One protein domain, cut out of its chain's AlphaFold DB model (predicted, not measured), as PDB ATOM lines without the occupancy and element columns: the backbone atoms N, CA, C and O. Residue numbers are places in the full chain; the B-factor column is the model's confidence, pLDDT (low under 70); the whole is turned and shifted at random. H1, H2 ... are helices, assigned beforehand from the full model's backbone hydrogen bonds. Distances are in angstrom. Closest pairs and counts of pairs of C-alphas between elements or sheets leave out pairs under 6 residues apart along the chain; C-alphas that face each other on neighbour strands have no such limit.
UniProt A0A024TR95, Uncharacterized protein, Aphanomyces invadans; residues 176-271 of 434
ATOM      1  N   ASN A 176     198.447  92.486 145.731       53.75
ATOM      2  CA  ASN A 176     198.444  91.923 144.378       53.75
ATOM      3  C   ASN A 176     197.221  92.353 143.548       53.75
ATOM      4  O   ASN A 176     197.322  92.451 142.332       53.75
ATOM      5  N   SER A 177     196.061  92.612 144.165       58.66
ATOM      6  CA  SER A 177     194.891  93.102 143.420       58.66
ATOM      7  C   SER A 177     195.078  94.529 142.904       58.66
ATOM      8  O   SER A 177     194.626  94.830 141.807       58.66
ATOM      9  N   ILE A 178     195.766  95.381 143.673       58.69
ATOM     10  CA  ILE A 178     196.069  96.761 143.269       58.69
ATOM     11  C   ILE A 178     197.077  96.760 142.111       58.69
ATOM     12  O   ILE A 178     196.874  97.468 141.131       58.69
ATOM     13  N   ASP A 179     198.099  95.905 142.181       65.69
ATOM     14  CA  ASP A 179     199.120  95.770 141.132       65.69
ATOM     15  C   ASP A 179     198.528  95.262 139.804       65.69
ATOM     16  O   ASP A 179     198.841  95.771 138.730       65.69
ATOM     17  N   LEU A 180     197.597  94.301 139.867       69.19
ATOM     18  CA  LEU A 180     196.908  93.782 138.680       69.19
ATOM     19  C   LEU A 180     195.984  94.813 138.028       69.19
ATOM     20  O   LEU A 180     195.750  94.748 136.821       69.19
ATOM     21  N   ASP A 181     195.391  95.711 138.809       78.94
ATOM     22  CA  ASP A 181     194.530  96.758 138.267       78.94
ATOM     23  C   ASP A 181     195.354  97.888 137.638       78.94
ATOM     24  O   ASP A 181     194.972  98.379 136.575       78.94
ATOM     25  N   GLU A 182     196.522  98.214 138.198       80.31
ATOM     26  CA  GLU A 182     197.484  99.130 137.575       80.31
ATOM     27  C   GLU A 182     198.039  98.548 136.263       80.31
ATOM     28  O   GLU A 182     197.995  99.208 135.225       80.31
ATOM     29  N   GLU A 183     198.434  97.270 136.244       83.00
ATOM     30  CA  GLU A 183     198.917  96.590 135.033       83.00
ATOM     31  C   GLU A 183     197.843  96.565 133.924       83.00
ATOM     32  O   GLU A 183     198.111  96.854 132.753       83.00
ATOM     33  N   LYS A 184     196.576  96.303 134.277       85.75
ATOM     34  CA  LYS A 184     195.455  96.397 133.322       85.75
ATOM     35  C   LYS A 184     195.284  97.814 132.779       85.75
ATOM     36  O   LYS A 184     194.977  97.972 131.594       85.75
ATOM     37  N   LEU A 185     195.444  98.836 133.618       86.94
ATOM     38  CA  LEU A 185     195.364 100.231 133.188       86.94
ATOM     39  C   LEU A 185     196.518 100.585 132.245       86.94
ATOM     40  O   LEU A 185     196.276 101.237 131.226       86.94
ATOM     41  N   GLU A 186     197.730 100.086 132.493       88.56
ATOM     42  CA  GLU A 186     198.863 100.221 131.573       88.56
ATOM     43  C   GLU A 186     198.582  99.560 130.216       88.56
ATOM     44  O   GLU A 186     198.888 100.129 129.160       88.56
ATOM     45  N   PHE A 187     197.938  98.389 130.212       90.19
ATOM     46  CA  PHE A 187     197.556  97.690 128.983       90.19
ATOM     47  C   PHE A 187     196.552  98.494 128.159       90.19
ATOM     48  O   PHE A 187     196.730  98.671 126.949       90.19
ATOM     49  N   VAL A 188     195.519  99.028 128.815       90.88
ATOM     50  CA  VAL A 188     194.530  99.903 128.176       90.88
ATOM     51  C   VAL A 188     195.205 101.169 127.651       90.88
ATOM     52  O   VAL A 188     194.980 101.553 126.502       90.88
ATOM     53  N   HIS A 189     196.081 101.782 128.445       90.94
ATOM     54  CA  HIS A 189     196.831 102.968 128.049       90.94
ATOM     55  C   HIS A 189     197.713 102.707 126.818       90.94
ATOM     56  O   HIS A 189     197.721 103.516 125.892       90.94
ATOM     57  N   SER A 190     198.391 101.559 126.743       90.88
ATOM     58  CA  SER A 190     199.216 101.166 125.592       90.88
ATOM     59  C   SER A 190     198.401 101.039 124.297       90.88
ATOM     60  O   SER A 190     198.790 101.568 123.249       90.88
ATOM     61  N   ILE A 191     197.229 100.401 124.369       93.38
ATOM     62  CA  ILE A 191     196.319 100.257 123.224       93.38
ATOM     63  C   ILE A 191     195.744 101.615 122.800       93.38
ATOM     64  O   ILE A 191     195.724 101.938 121.609       93.38
ATOM     65  N   LEU A 192     195.320 102.446 123.757       93.25
ATOM     66  CA  LEU A 192     194.810 103.789 123.477       93.25
ATOM     67  C   LEU A 192     195.887 104.707 122.890       93.25
ATOM     68  O   LEU A 192     195.599 105.459 121.960       93.25
ATOM     69  N   LYS A 193     197.131 104.617 123.373       92.62
ATOM     70  CA  LYS A 193     198.283 105.353 122.840       92.62
ATOM     71  C   LYS A 193     198.509 105.031 121.365       92.62
ATOM     72  O   LYS A 193     198.652 105.949 120.563       92.62
ATOM     73  N   LEU A 194     198.493 103.749 121.000       92.69
ATOM     74  CA  LEU A 194     198.589 103.292 119.610       92.69
ATOM     75  C   LEU A 194     197.454 103.862 118.745       92.69
ATOM     76  O   LEU A 194     197.719 104.460 117.701       92.69
ATOM     77  N   LEU A 195     196.200 103.701 119.184       93.56
ATOM     78  CA  LEU A 195     195.022 104.194 118.462       93.56
ATOM     79  C   LEU A 195     195.092 105.710 118.251       93.56
ATOM     80  O   LEU A 195     194.831 106.208 117.154       93.56
ATOM     81  N   HIS A 196     195.486 106.442 119.292       92.06
ATOM     82  CA  HIS A 196     195.623 107.888 119.245       92.06
ATOM     83  C   HIS A 196     196.757 108.330 118.316       92.06
ATOM     84  O   HIS A 196     196.543 109.213 117.489       92.06
ATOM     85  N   ALA A 197     197.930 107.696 118.400       90.50
ATOM     86  CA  ALA A 197     199.079 108.011 117.555       90.50
ATOM     87  C   ALA A 197     198.740 107.850 116.068       90.50
ATOM     88  O   ALA A 197     198.955 108.765 115.275       90.50
ATOM     89  N   VAL A 198     198.149 106.713 115.697       91.50
ATOM     90  CA  VAL A 198     197.758 106.442 114.310       91.50
ATOM     91  C   VAL A 198     196.685 107.426 113.841       91.50
ATOM     92  O   VAL A 198     196.821 108.000 112.762       91.50
ATOM     93  N   SER A 199     195.659 107.689 114.657       91.81
ATOM     94  CA  SER A 199     194.602 108.649 114.316       91.81
ATOM     95  C   SER A 199     195.137 110.074 114.135       91.81
ATOM     96  O   SER A 199     194.743 110.767 113.194       91.81
ATOM     97  N   LEU A 200     196.071 110.502 114.990       90.94
ATOM     98  CA  LEU A 200     196.708 111.812 114.905       90.94
ATOM     99  C   LEU A 200     197.524 111.951 113.614       90.94
ATOM    100  O   LEU A 200     197.354 112.929 112.890       90.94
ATOM    101  N   HIS A 201     198.369 110.968 113.293       87.69
ATOM    102  CA  HIS A 201     199.188 110.996 112.074       87.69
ATOM    103  C   HIS A 201     198.340 110.945 110.798       87.69
ATOM    104  O   HIS A 201     198.614 111.694 109.860       87.69
ATOM    105  N   GLN A 202     197.245 110.176 110.791       89.56
ATOM    106  CA  GLN A 202     196.266 110.193 109.697       89.56
ATOM    107  C   GLN A 202     195.603 111.570 109.531       89.56
ATOM    108  O   GLN A 202     195.458 112.050 108.408       89.56
ATOM    109  N   ALA A 203     195.225 112.230 110.632       89.94
ATOM    110  CA  ALA A 203     194.608 113.557 110.595       89.94
ATOM    111  C   ALA A 203     195.575 114.654 110.113       89.94
ATOM    112  O   ALA A 203     195.149 115.612 109.466       89.94
ATOM    113  N   LEU A 204     196.870 114.502 110.402       89.50
ATOM    114  CA  LEU A 204     197.936 115.378 109.912       89.50
ATOM    115  C   LEU A 204     198.320 115.101 108.448       89.50
ATOM    116  O   LEU A 204     199.034 115.900 107.846       89.50
ATOM    117  N   GLY A 205     197.832 114.001 107.864       87.62
ATOM    118  CA  GLY A 205     198.173 113.582 106.506       87.62
ATOM    119  C   GLY A 205     199.577 112.989 106.381       87.62
ATOM    120  O   GLY A 205     200.131 112.983 105.284       87.62
ATOM    121  N   HIS A 206     200.165 112.519 107.484       88.25
ATOM    122  CA  HIS A 206     201.410 111.759 107.454       88.25
ATOM    123  C   HIS A 206     201.140 110.301 107.071       88.25
ATOM    124  O   HIS A 206     200.136 109.712 107.482       88.25
ATOM    125  N   ASP A 207     202.056 109.713 106.302       84.62
ATOM    126  CA  ASP A 207     201.979 108.301 105.939       84.62
ATOM    127  C   ASP A 207     202.232 107.434 107.179       84.62
ATOM    128  O   ASP A 207     203.337 107.388 107.724       84.62
ATOM    129  N   VAL A 208     201.189 106.737 107.630       87.56
ATOM    130  CA  VAL A 208     201.289 105.742 108.700       87.56
ATOM    131  C   VAL A 208     201.815 104.430 108.109       87.56
ATOM    132  O   VAL A 208     201.296 103.988 107.078       87.56
ATOM    133  N   PRO A 209     202.798 103.762 108.747       89.25
ATOM    134  CA  PRO A 209     203.254 102.446 108.318       89.25
ATOM    135  C   PRO A 209     202.089 101.474 108.112       89.25
ATOM    136  O   PRO A 209     201.220 101.332 108.971       89.25
ATOM    137  N   MET A 210     202.089 100.765 106.983       89.25
ATOM    138  CA  MET A 210     200.993  99.865 106.599       89.25
ATOM    139  C   MET A 210     200.696  98.798 107.666       89.25
ATOM    140  O   MET A 210     199.535  98.473 107.897       89.25
ATOM    141  N   ALA A 211     201.729  98.311 108.365       90.94
ATOM    142  CA  ALA A 211     201.592  97.377 109.482       90.94
ATOM    143  C   ALA A 211     200.765  97.956 110.644       90.94
ATOM    144  O   ALA A 211     199.930  97.258 111.216       90.94
ATOM    145  N   LEU A 212     200.968  99.239 110.969       91.25
ATOM    146  CA  LEU A 212     200.238  99.943 112.026       91.25
ATOM    147  C   LEU A 212     198.783 100.192 111.633       91.25
ATOM    148  O   LEU A 212     197.886  99.953 112.436       91.25
ATOM    149  N   ASP A 213     198.540 100.625 110.394       90.69
ATOM    150  CA  ASP A 213     197.180 100.825 109.882       90.69
ATOM    151  C   ASP A 213     196.393  99.505 109.828       90.69
ATOM    152  O   ASP A 213     195.240  99.441 110.259       90.69
ATOM    153  N   TYR A 214     197.028  98.421 109.369       91.62
ATOM    154  CA  TYR A 214     196.436  97.085 109.404       91.62
ATOM    155  C   TYR A 214     196.121  96.652 110.837       91.62
ATOM    156  O   TYR A 214     195.001  96.226 111.111       91.62
ATOM    157  N   PHE A 215     197.066  96.804 111.767       92.38
ATOM    158  CA  PHE A 215     196.855  96.396 113.151       92.38
ATOM    159  C   PHE A 215     195.733  97.187 113.835       92.38
ATOM    160  O   PHE A 215     194.897  96.599 114.514       92.38
ATOM    161  N   VAL A 216     195.628  98.497 113.597       93.38
ATOM    162  CA  VAL A 216     194.497  99.298 114.096       93.38
ATOM    163  C   VAL A 216     193.169  98.798 113.528       93.38
ATOM    164  O   VAL A 216     192.189  98.686 114.262       93.38
ATOM    165  N   LYS A 217     193.122  98.430 112.243       92.19
ATOM    166  CA  LYS A 217     191.923  97.821 111.650       92.19
ATOM    167  C   LYS A 217     191.589  96.474 112.281       92.19
ATOM    168  O   LYS A 217     190.402  96.193 112.435       92.19
ATOM    169  N   VAL A 218     192.592  95.664 112.636       92.06
ATOM    170  CA  VAL A 218     192.393  94.401 113.367       92.06
ATOM    171  C   VAL A 218     191.771  94.698 114.725       92.06
ATOM    172  O   VAL A 218     190.726  94.145 115.027       92.06
ATOM    173  N   LEU A 219     192.331  95.635 115.495       92.44
ATOM    174  CA  LEU A 219     191.831  95.982 116.830       92.44
ATOM    175  C   LEU A 219     190.387  96.503 116.839       92.44
ATOM    176  O   LEU A 219     189.646  96.250 117.783       92.44
ATOM    177  N   VAL A 220     189.992  97.251 115.806       91.06
ATOM    178  CA  VAL A 220     188.631  97.807 115.677       91.06
ATOM    179  C   VAL A 220     187.676  96.811 114.993       91.06
ATOM    180  O   VAL A 220     186.479  97.073 114.880       91.06
ATOM    181  N   GLY A 221     188.174  95.659 114.533       87.56
ATOM    182  CA  GLY A 221     187.376  94.642 113.851       87.56
ATOM    183  C   GLY A 221     186.911  95.050 112.448       87.56
ATOM    184  O   GLY A 221     185.869  94.596 111.984       87.56
ATOM    185  N   VAL A 222     187.655  95.916 111.754       87.06
ATOM    186  CA  VAL A 222     187.314  96.418 110.402       87.06
ATOM    187  C   VAL A 222     187.970  95.579 109.295       87.06
ATOM    188  O   VAL A 222     187.708  95.786 108.112       87.06
ATOM    189  N   THR A 223     188.828  94.618 109.643       82.00
ATOM    190  CA  THR A 223     189.558  93.791 108.664       82.00
ATOM    191  C   THR A 223     188.677  92.850 107.862       82.00
ATOM    192  O   THR A 223     189.041  92.513 106.737       82.00
ATOM    193  N   ARG A 224     187.529  92.435 108.409       82.81
ATOM    194  CA  ARG A 224     186.595  91.523 107.746       82.81
ATOM    195  C   ARG A 224     185.194  92.131 107.724       82.81
ATOM    196  O   ARG A 224     184.756  92.693 108.731       82.81
ATOM    197  N   PRO A 225     184.472  92.054 106.596       82.00
ATOM    198  CA  PRO A 225     183.113  92.562 106.531       82.00
ATOM    199  C   PRO A 225     182.202  91.764 107.483       82.00
ATOM    200  O   PRO A 225     182.346  90.544 107.582       82.00
ATOM    201  N   PRO A 226     181.193  92.399 108.111       79.88
ATOM    202  CA  PRO A 226     180.268  91.725 109.037       79.88
ATOM    203  C   PRO A 226     179.476  90.551 108.436       79.88
ATOM    204  O   PRO A 226     178.786  89.838 109.155       79.88
ATOM    205  N   ALA A 227     179.517  90.386 107.112       83.38
ATOM    206  CA  ALA A 227     178.879  89.286 106.401       83.38
ATOM    207  C   ALA A 227     179.692  87.979 106.446       83.38
ATOM    208  O   ALA A 227     179.115  86.915 106.248       83.38
ATOM    209  N   GLU A 228     181.007  88.054 106.670       83.56
ATOM    210  CA  GLU A 228     181.907  86.893 106.641       83.56
ATOM    211  C   GLU A 228     182.193  86.340 108.036       83.56
ATOM    212  O   GLU A 228     182.391  85.138 108.182       83.56
ATOM    213  N   VAL A 229     182.208  87.205 109.055       85.38
ATOM    214  CA  VAL A 229     182.587  86.839 110.423       85.38
ATOM    215  C   VAL A 229     181.602  87.434 111.416       85.38
ATOM    216  O   VAL A 229     181.186  88.590 111.303       85.38
ATOM    217  N   SER A 230     181.220  86.626 112.400       89.81
ATOM    218  CA  SER A 230     180.332  87.071 113.466       89.81
ATOM    219  C   SER A 230     181.042  88.080 114.379       89.81
ATOM    220  O   SER A 230     182.244  87.990 114.620       89.81
ATOM    221  N   PHE A 231     180.299  89.045 114.928       89.12
ATOM    222  CA  PHE A 231     180.846  89.999 115.900       89.12
ATOM    223  C   PHE A 231     181.657  89.348 117.046       89.12
ATOM    224  O   PHE A 231     182.763  89.824 117.298       89.12
ATOM    225  N   PRO A 232     181.178  88.285 117.733       91.44
ATOM    226  CA  PRO A 232     181.931  87.696 118.842       91.44
ATOM    227  C   PRO A 232     183.257  87.062 118.405       91.44
ATOM    228  O   PRO A 232     184.233  87.139 119.143       91.44
ATOM    229  N   GLU A 233     183.316  86.478 117.209       90.19
ATOM    230  CA  GLU A 233     184.538  85.881 116.662       90.19
ATOM    231  C   GLU A 233     185.578  86.954 116.313       90.19
ATOM    232  O   GLU A 233     186.736  86.848 116.705       90.19
ATOM    233  N   ASN A 234     185.143  88.042 115.673       90.69
ATOM    234  CA  ASN A 234     186.010  89.177 115.354       90.69
ATOM    235  C   ASN A 234     186.519  89.880 116.625       90.69
ATOM    236  O   ASN A 234     187.686  90.257 116.717       90.69
ATOM    237  N   LEU A 235     185.665  90.013 117.646       90.62
ATOM    238  CA  LEU A 235     186.066  90.538 118.950       90.62
ATOM    239  C   LEU A 235     187.098  89.627 119.631       90.62
ATOM    240  O   LEU A 235     188.062  90.131 120.200       90.62
ATOM    241  N   ALA A 236     186.925  88.304 119.563       91.38
ATOM    242  CA  ALA A 236     187.886  87.352 120.113       91.38
ATOM    243  C   ALA A 236     189.249  87.440 119.405       91.38
ATOM    244  O   ALA A 236     190.270  87.552 120.085       91.38
ATOM    245  N   GLU A 237     189.266  87.490 118.065       90.44
ATOM    246  CA  GLU A 237     190.483  87.712 117.264       90.44
ATOM    247  C   GLU A 237     191.150  89.040 117.661       90.44
ATOM    248  O   GLU A 237     192.324  89.070 118.022       90.44
ATOM    249  N   SER A 238     190.378  90.128 117.724       92.38
ATOM    250  CA  SER A 238     190.868  91.454 118.131       92.38
ATOM    251  C   SER A 238     191.493  91.446 119.532       92.38
ATOM    252  O   SER A 238     192.538  92.061 119.749       92.38
ATOM    253  N   LEU A 239     190.885  90.737 120.490       92.00
ATOM    254  CA  LEU A 239     191.388  90.624 121.862       92.00
ATOM    255  C   LEU A 239     192.668  89.792 121.950       92.00
ATOM    256  O   LEU A 239     193.568  90.142 122.716       92.00
ATOM    257  N   GLU A 240     192.778  88.701 121.194       91.19
ATOM    258  CA  GLU A 240     194.020  87.928 121.128       91.19
ATOM    259  C   GLU A 240     195.167  88.755 120.550       91.19
ATOM    260  O   GLU A 240     196.278  88.742 121.083       91.19
ATOM    261  N   GLU A 241     194.892  89.504 119.486       91.75
ATOM    262  CA  GLU A 241     195.889  90.343 118.834       91.75
ATOM    263  C   GLU A 241     196.295  91.540 119.710       91.75
ATOM    264  O   GLU A 241     197.483  91.860 119.814       91.75
ATOM    265  N   ALA A 242     195.350  92.130 120.449       92.19
ATOM    266  CA  ALA A 242     195.639  93.139 121.466       92.19
ATOM    267  C   ALA A 242     196.551  92.593 122.577       92.19
ATOM    268  O   ALA A 242     197.535  93.240 122.941       92.19
ATOM    269  N   LYS A 243     196.281  91.381 123.082       91.81
ATOM    270  CA  LYS A 243     197.123  90.735 124.105       91.81
ATOM    271  C   LYS A 243     198.553  90.523 123.613       91.81
ATOM    272  O   LYS A 243     199.499  90.795 124.347       91.81
ATOM    273  N   ARG A 244     198.731  90.081 122.366       91.31
ATOM    274  CA  ARG A 244     200.064  89.886 121.765       91.31
ATOM    275  C   ARG A 244     200.847  91.187 121.628       91.31
ATOM    276  O   ARG A 244     202.068  91.171 121.795       91.31
ATOM    277  N   TYR A 245     200.152  92.288 121.347       92.25
ATOM    278  CA  TYR A 245     200.749  93.618 121.310       92.25
ATOM    279  C   TYR A 245     201.198  94.097 122.683       92.25
ATOM    280  O   TYR A 245     202.343  94.510 122.850       92.25
ATOM    281  N   VAL A 246     200.317  93.979 123.673       91.88
ATOM    282  CA  VAL A 246     200.598  94.367 125.056       91.88
ATOM    283  C   VAL A 246     201.793  93.596 125.621       91.88
ATOM    284  O   VAL A 246     202.696  94.196 126.197       91.88
ATOM    285  N   LEU A 247     201.854  92.287 125.369       89.94
ATOM    286  CA  LEU A 247     202.969  91.428 125.779       89.94
ATOM    287  C   LEU A 247     204.240  91.616 124.931       89.94
ATOM    288  O   LEU A 247     205.216  90.901 125.143       89.94
ATOM    289  N   LYS A 248     204.234  92.541 123.957       90.06
ATOM    290  CA  LYS A 248     205.349  92.817 123.034       90.06
ATOM    291  C   LYS A 248     205.911  91.543 122.405       90.06
ATOM    292  O   LYS A 248     207.122  91.365 122.321       90.06
ATOM    293  N   SER A 249     205.024  90.641 121.989       89.44
ATOM    294  CA  SER A 249     205.453  89.341 121.481       89.44
ATOM    295  C   SER A 249     206.306  89.478 120.212       89.44
ATOM    296  O   SER A 249     206.046  90.321 119.349       89.44
ATOM    297  N   ASP A 250     207.293  88.596 120.059       89.06
ATOM    298  CA  ASP A 250     208.137  88.536 118.856       89.06
ATOM    299  C   ASP A 250     207.426  87.875 117.659       89.06
ATOM    300  O   ASP A 250     208.016  87.682 116.596       89.06
ATOM    301  N   LYS A 251     206.135  87.537 117.801       89.19
ATOM    302  CA  LYS A 251     205.330  86.993 116.709       89.19
ATOM    303  C   LYS A 251     205.221  88.029 115.585       89.19
ATOM    304  O   LYS A 251     204.949  89.202 115.827       89.19
ATOM    305  N   ILE A 252     205.425  87.574 114.356       85.00
ATOM    306  CA  ILE A 252     205.373  88.414 113.160       85.00
ATOM    307  C   ILE A 252     203.905  88.648 112.772       85.00
ATOM    308  O   ILE A 252     203.131  87.698 112.637       85.00
ATOM    309  N   LEU A 253     203.528  89.919 112.621       82.44
ATOM    310  CA  LEU A 253     202.245  90.369 112.077       82.44
ATOM    311  C   LEU A 253     202.259  90.267 110.536       82.44
ATOM    312  O   LEU A 253     203.315  90.138 109.925       82.44
ATOM    313  N   ALA A 254     201.105  90.417 109.883       70.50
ATOM    314  CA  ALA A 254     200.895  90.319 108.431       70.50
ATOM    315  C   ALA A 254     201.650  91.344 107.538       70.50
ATOM    316  O   ALA A 254     201.274  91.557 106.388       70.50
ATOM    317  N   CYS A 255     202.699  91.999 108.033       77.31
ATOM    318  CA  CYS A 255     203.519  92.979 107.316       77.31
ATOM    319  C   CYS A 255     205.013  92.849 107.678       77.31
ATOM    320  O   CYS A 255     205.714  93.856 107.725       77.31
ATOM    321  N   ASP A 256     205.472  91.635 108.007       84.44
ATOM    322  CA  ASP A 256     206.861  91.315 108.380       84.44
ATOM    323  C   ASP A 256     207.418  92.108 109.581       84.44
ATOM    324  O   ASP A 256     208.622  92.122 109.828       84.44
ATOM    325  N   MET A 257     206.539  92.743 110.363       85.75
ATOM    326  CA  MET A 257     206.881  93.440 111.603       85.75
ATOM    327  C   MET A 257     206.408  92.636 112.813       85.75
ATOM    328  O   MET A 257     205.274  92.155 112.829       85.75
ATOM    329  N   SER A 258     207.246  92.512 113.842       91.44
ATOM    330  CA  SER A 258     206.833  91.912 115.120       91.44
ATOM    331  C   SER A 258     206.019  92.893 115.967       91.44
ATOM    332  O   SER A 258     206.120  94.110 115.790       91.44
ATOM    333  N   TYR A 259     205.231  92.403 116.931       91.12
ATOM    334  CA  TYR A 259     204.476  93.299 117.823       91.12
ATOM    335  C   TYR A 259     205.392  94.196 118.658       91.12
ATOM    336  O   TYR A 259     205.044  95.343 118.941       91.12
ATOM    337  N   ARG A 260     206.590  93.710 119.002       89.94
ATOM    338  CA  ARG A 260     207.629  94.531 119.624       89.94
ATOM    339  C   ARG A 260     208.034  95.702 118.726       89.94
ATOM    340  O   ARG A 260     207.973  96.847 119.170       89.94
ATOM    341  N   GLN A 261     208.371  95.440 117.463       90.62
ATOM    342  CA  GLN A 261     208.715  96.490 116.493       90.62
ATOM    343  C   GLN A 261     207.543  97.448 116.250       90.62
ATOM    344  O   GLN A 261     207.746  98.644 116.049       90.62
ATOM    345  N   LEU A 262     206.312  96.933 116.297       90.12
ATOM    346  CA  LEU A 262     205.105  97.743 116.207       90.12
ATOM    347  C   LEU A 262     205.019  98.737 117.373       90.12
ATOM    348  O   LEU A 262     204.772  99.917 117.147       90.12
ATOM    349  N   SER A 263     205.271  98.279 118.603       90.69
ATOM    350  CA  SER A 263     205.265  99.140 119.793       90.69
ATOM    351  C   SER A 263     206.362 100.211 119.744       90.69
ATOM    352  O   SER A 263     206.094 101.378 120.024       90.69
ATOM    353  N   GLU A 264     207.562  99.856 119.274       90.44
ATOM    354  CA  GLU A 264     208.664 100.803 119.070       90.44
ATOM    355  C   GLU A 264     208.303 101.855 118.004       90.44
ATOM    356  O   GLU A 264     208.553 103.047 118.190       90.44
ATOM    357  N   ALA A 265     207.642 101.452 116.914       88.06
ATOM    358  CA  ALA A 265     207.160 102.375 115.890       88.06
ATOM    359  C   ALA A 265     206.109 103.359 116.436       88.06
ATOM    360  O   ALA A 265     206.156 104.544 116.106       88.06
ATOM    361  N   VAL A 266     205.194 102.911 117.304       90.06
ATOM    362  CA  VAL A 266     204.246 103.805 117.999       90.06
ATOM    363  C   VAL A 266     204.980 104.795 118.891       90.06
ATOM    364  O   VAL A 266     204.655 105.983 118.883       90.06
ATOM    365  N   ASP A 267     205.982 104.337 119.640       89.06
ATOM    366  CA  ASP A 267     206.778 105.208 120.501       89.06
ATOM    367  C   ASP A 267     207.491 106.298 119.690       89.06
ATOM    368  O   ASP A 267     207.457 107.463 120.088       89.06
ATOM    369  N   HIS A 268     208.031 105.957 118.516       85.50
ATOM    370  CA  HIS A 268     208.603 106.924 117.576       85.50
ATOM    371  C   HIS A 268     207.580 107.923 117.017       85.50
ATOM    372  O   HIS A 268     207.930 109.076 116.767       85.50
ATOM    373  N   LEU A 269     206.327 107.504 116.819       84.25
ATOM    374  CA  LEU A 269     205.257 108.378 116.328       84.25
ATOM    375  C   LEU A 269     204.737 109.342 117.402       84.25
ATOM    376  O   LEU A 269     204.348 110.460 117.063       84.25
ATOM    377  N   VAL A 270     204.702 108.918 118.668       84.50
ATOM    378  CA  VAL A 270     204.211 109.730 119.797       84.50
ATOM    379  C   VAL A 270     205.287 110.675 120.314       84.50
ATOM    380  O   VAL A 270     205.021 111.847 120.566       84.50
ATOM    381  N   ALA A 271     206.505 110.168 120.467       80.19
ATOM    382  CA  ALA A 271     207.672 110.946 120.833       80.19
ATOM    383  C   ALA A 271     208.663 110.836 119.674       80.19
ATOM    384  O   ALA A 271     209.459 109.891 119.656       80.19
TER     385      ALA A 271
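This is residues 176 to 271 of the 434 residues of an uncharacterized protein of Aphanomyces invadans (UniProt A0A024TR95). One long helix, H1, has three shorter helices, H2, H3 and H4, packed on one side of it, each set at a steep or near-perpendicular angle to it and not side by side with it. The first residues of H1, 176 to 183, stick out free of the body, while H3 and the loop of residues 220 to 230 reach away from H1 elsewhere. The printed part has 96 residues with four named helices, in the order H1, H2, H3, H4, and no named strand; the class is all helix. It is compact, with a radius of gyration of the C-alphas of 14.0 A, and its C-alphas span 41 by 36 by 25 A.

H1, residues 176 to 204, touches H4, residues 259 to 270, with residues 193 to 201 alone; their closest C-alphas, those of Ala 197 and Val 270, are 5.9 A apart, and the two run the same way at a steep tilt of 62 degrees. H1 touches H2, residues 210 to 219, with residues 194 to 198 alone, the closest C-alphas being those of Leu 195 and Val 216 at 6.6 A; they run opposite ways at a steep tilt of 51 degrees. H3, residues 231 to 246, touches H1 with residues 242 to 246 alone; the closest C-alphas are those of Phe 187 and Val 246, 6.0 A apart, and the lines are about perpendicular at 80 degrees. H3 also touches H2, opposite ways at a steep tilt of 53 degrees, with the C-alphas of Leu 219 and Ser 238 closest at 4.8 A. H3 touches H4 with residues 244 to 245 alone, about perpendicular at 79 degrees; the closest C-alphas, those of Tyr 245 and Tyr 259, are 5.1 A apart. H2 and H4 are close but not clearly touching, with the C-alphas of Leu 212 and Leu 262 closest at 6.8 A. The helix packing is mostly crossed: the touching helices stand at large angles to each other. In H1, H2, H3 and H4 every O i to N i+4 pair is within hydrogen-bond range.

H1 begins at C-alpha 176 at (198.444, 91.923, 144.378) and measures 41.7 A from first to last C-alpha. H3 measures 22.2 A, from Phe 231 to Val 246. H2, Met 210 to Leu 219, and H4, Tyr 259 to Val 270, measure 14.3 A and 16.6 A; C-alpha 270 is at (204.211, 109.730, 119.797).

The two C-alphas farthest apart, those of Asn 176 and Gly 205, are 43.6 A apart. Without the free residues 176 to 183, the body spans 37 by 28 by 27 A. The printed part has no cut. The link from H1 to H2 is tight; those from H2 to H3 and from H3 to H4 are long, with 11 and 12 residues. The mean pLDDT of the printed part is 87.2, and residues 176 to 180 are under 70.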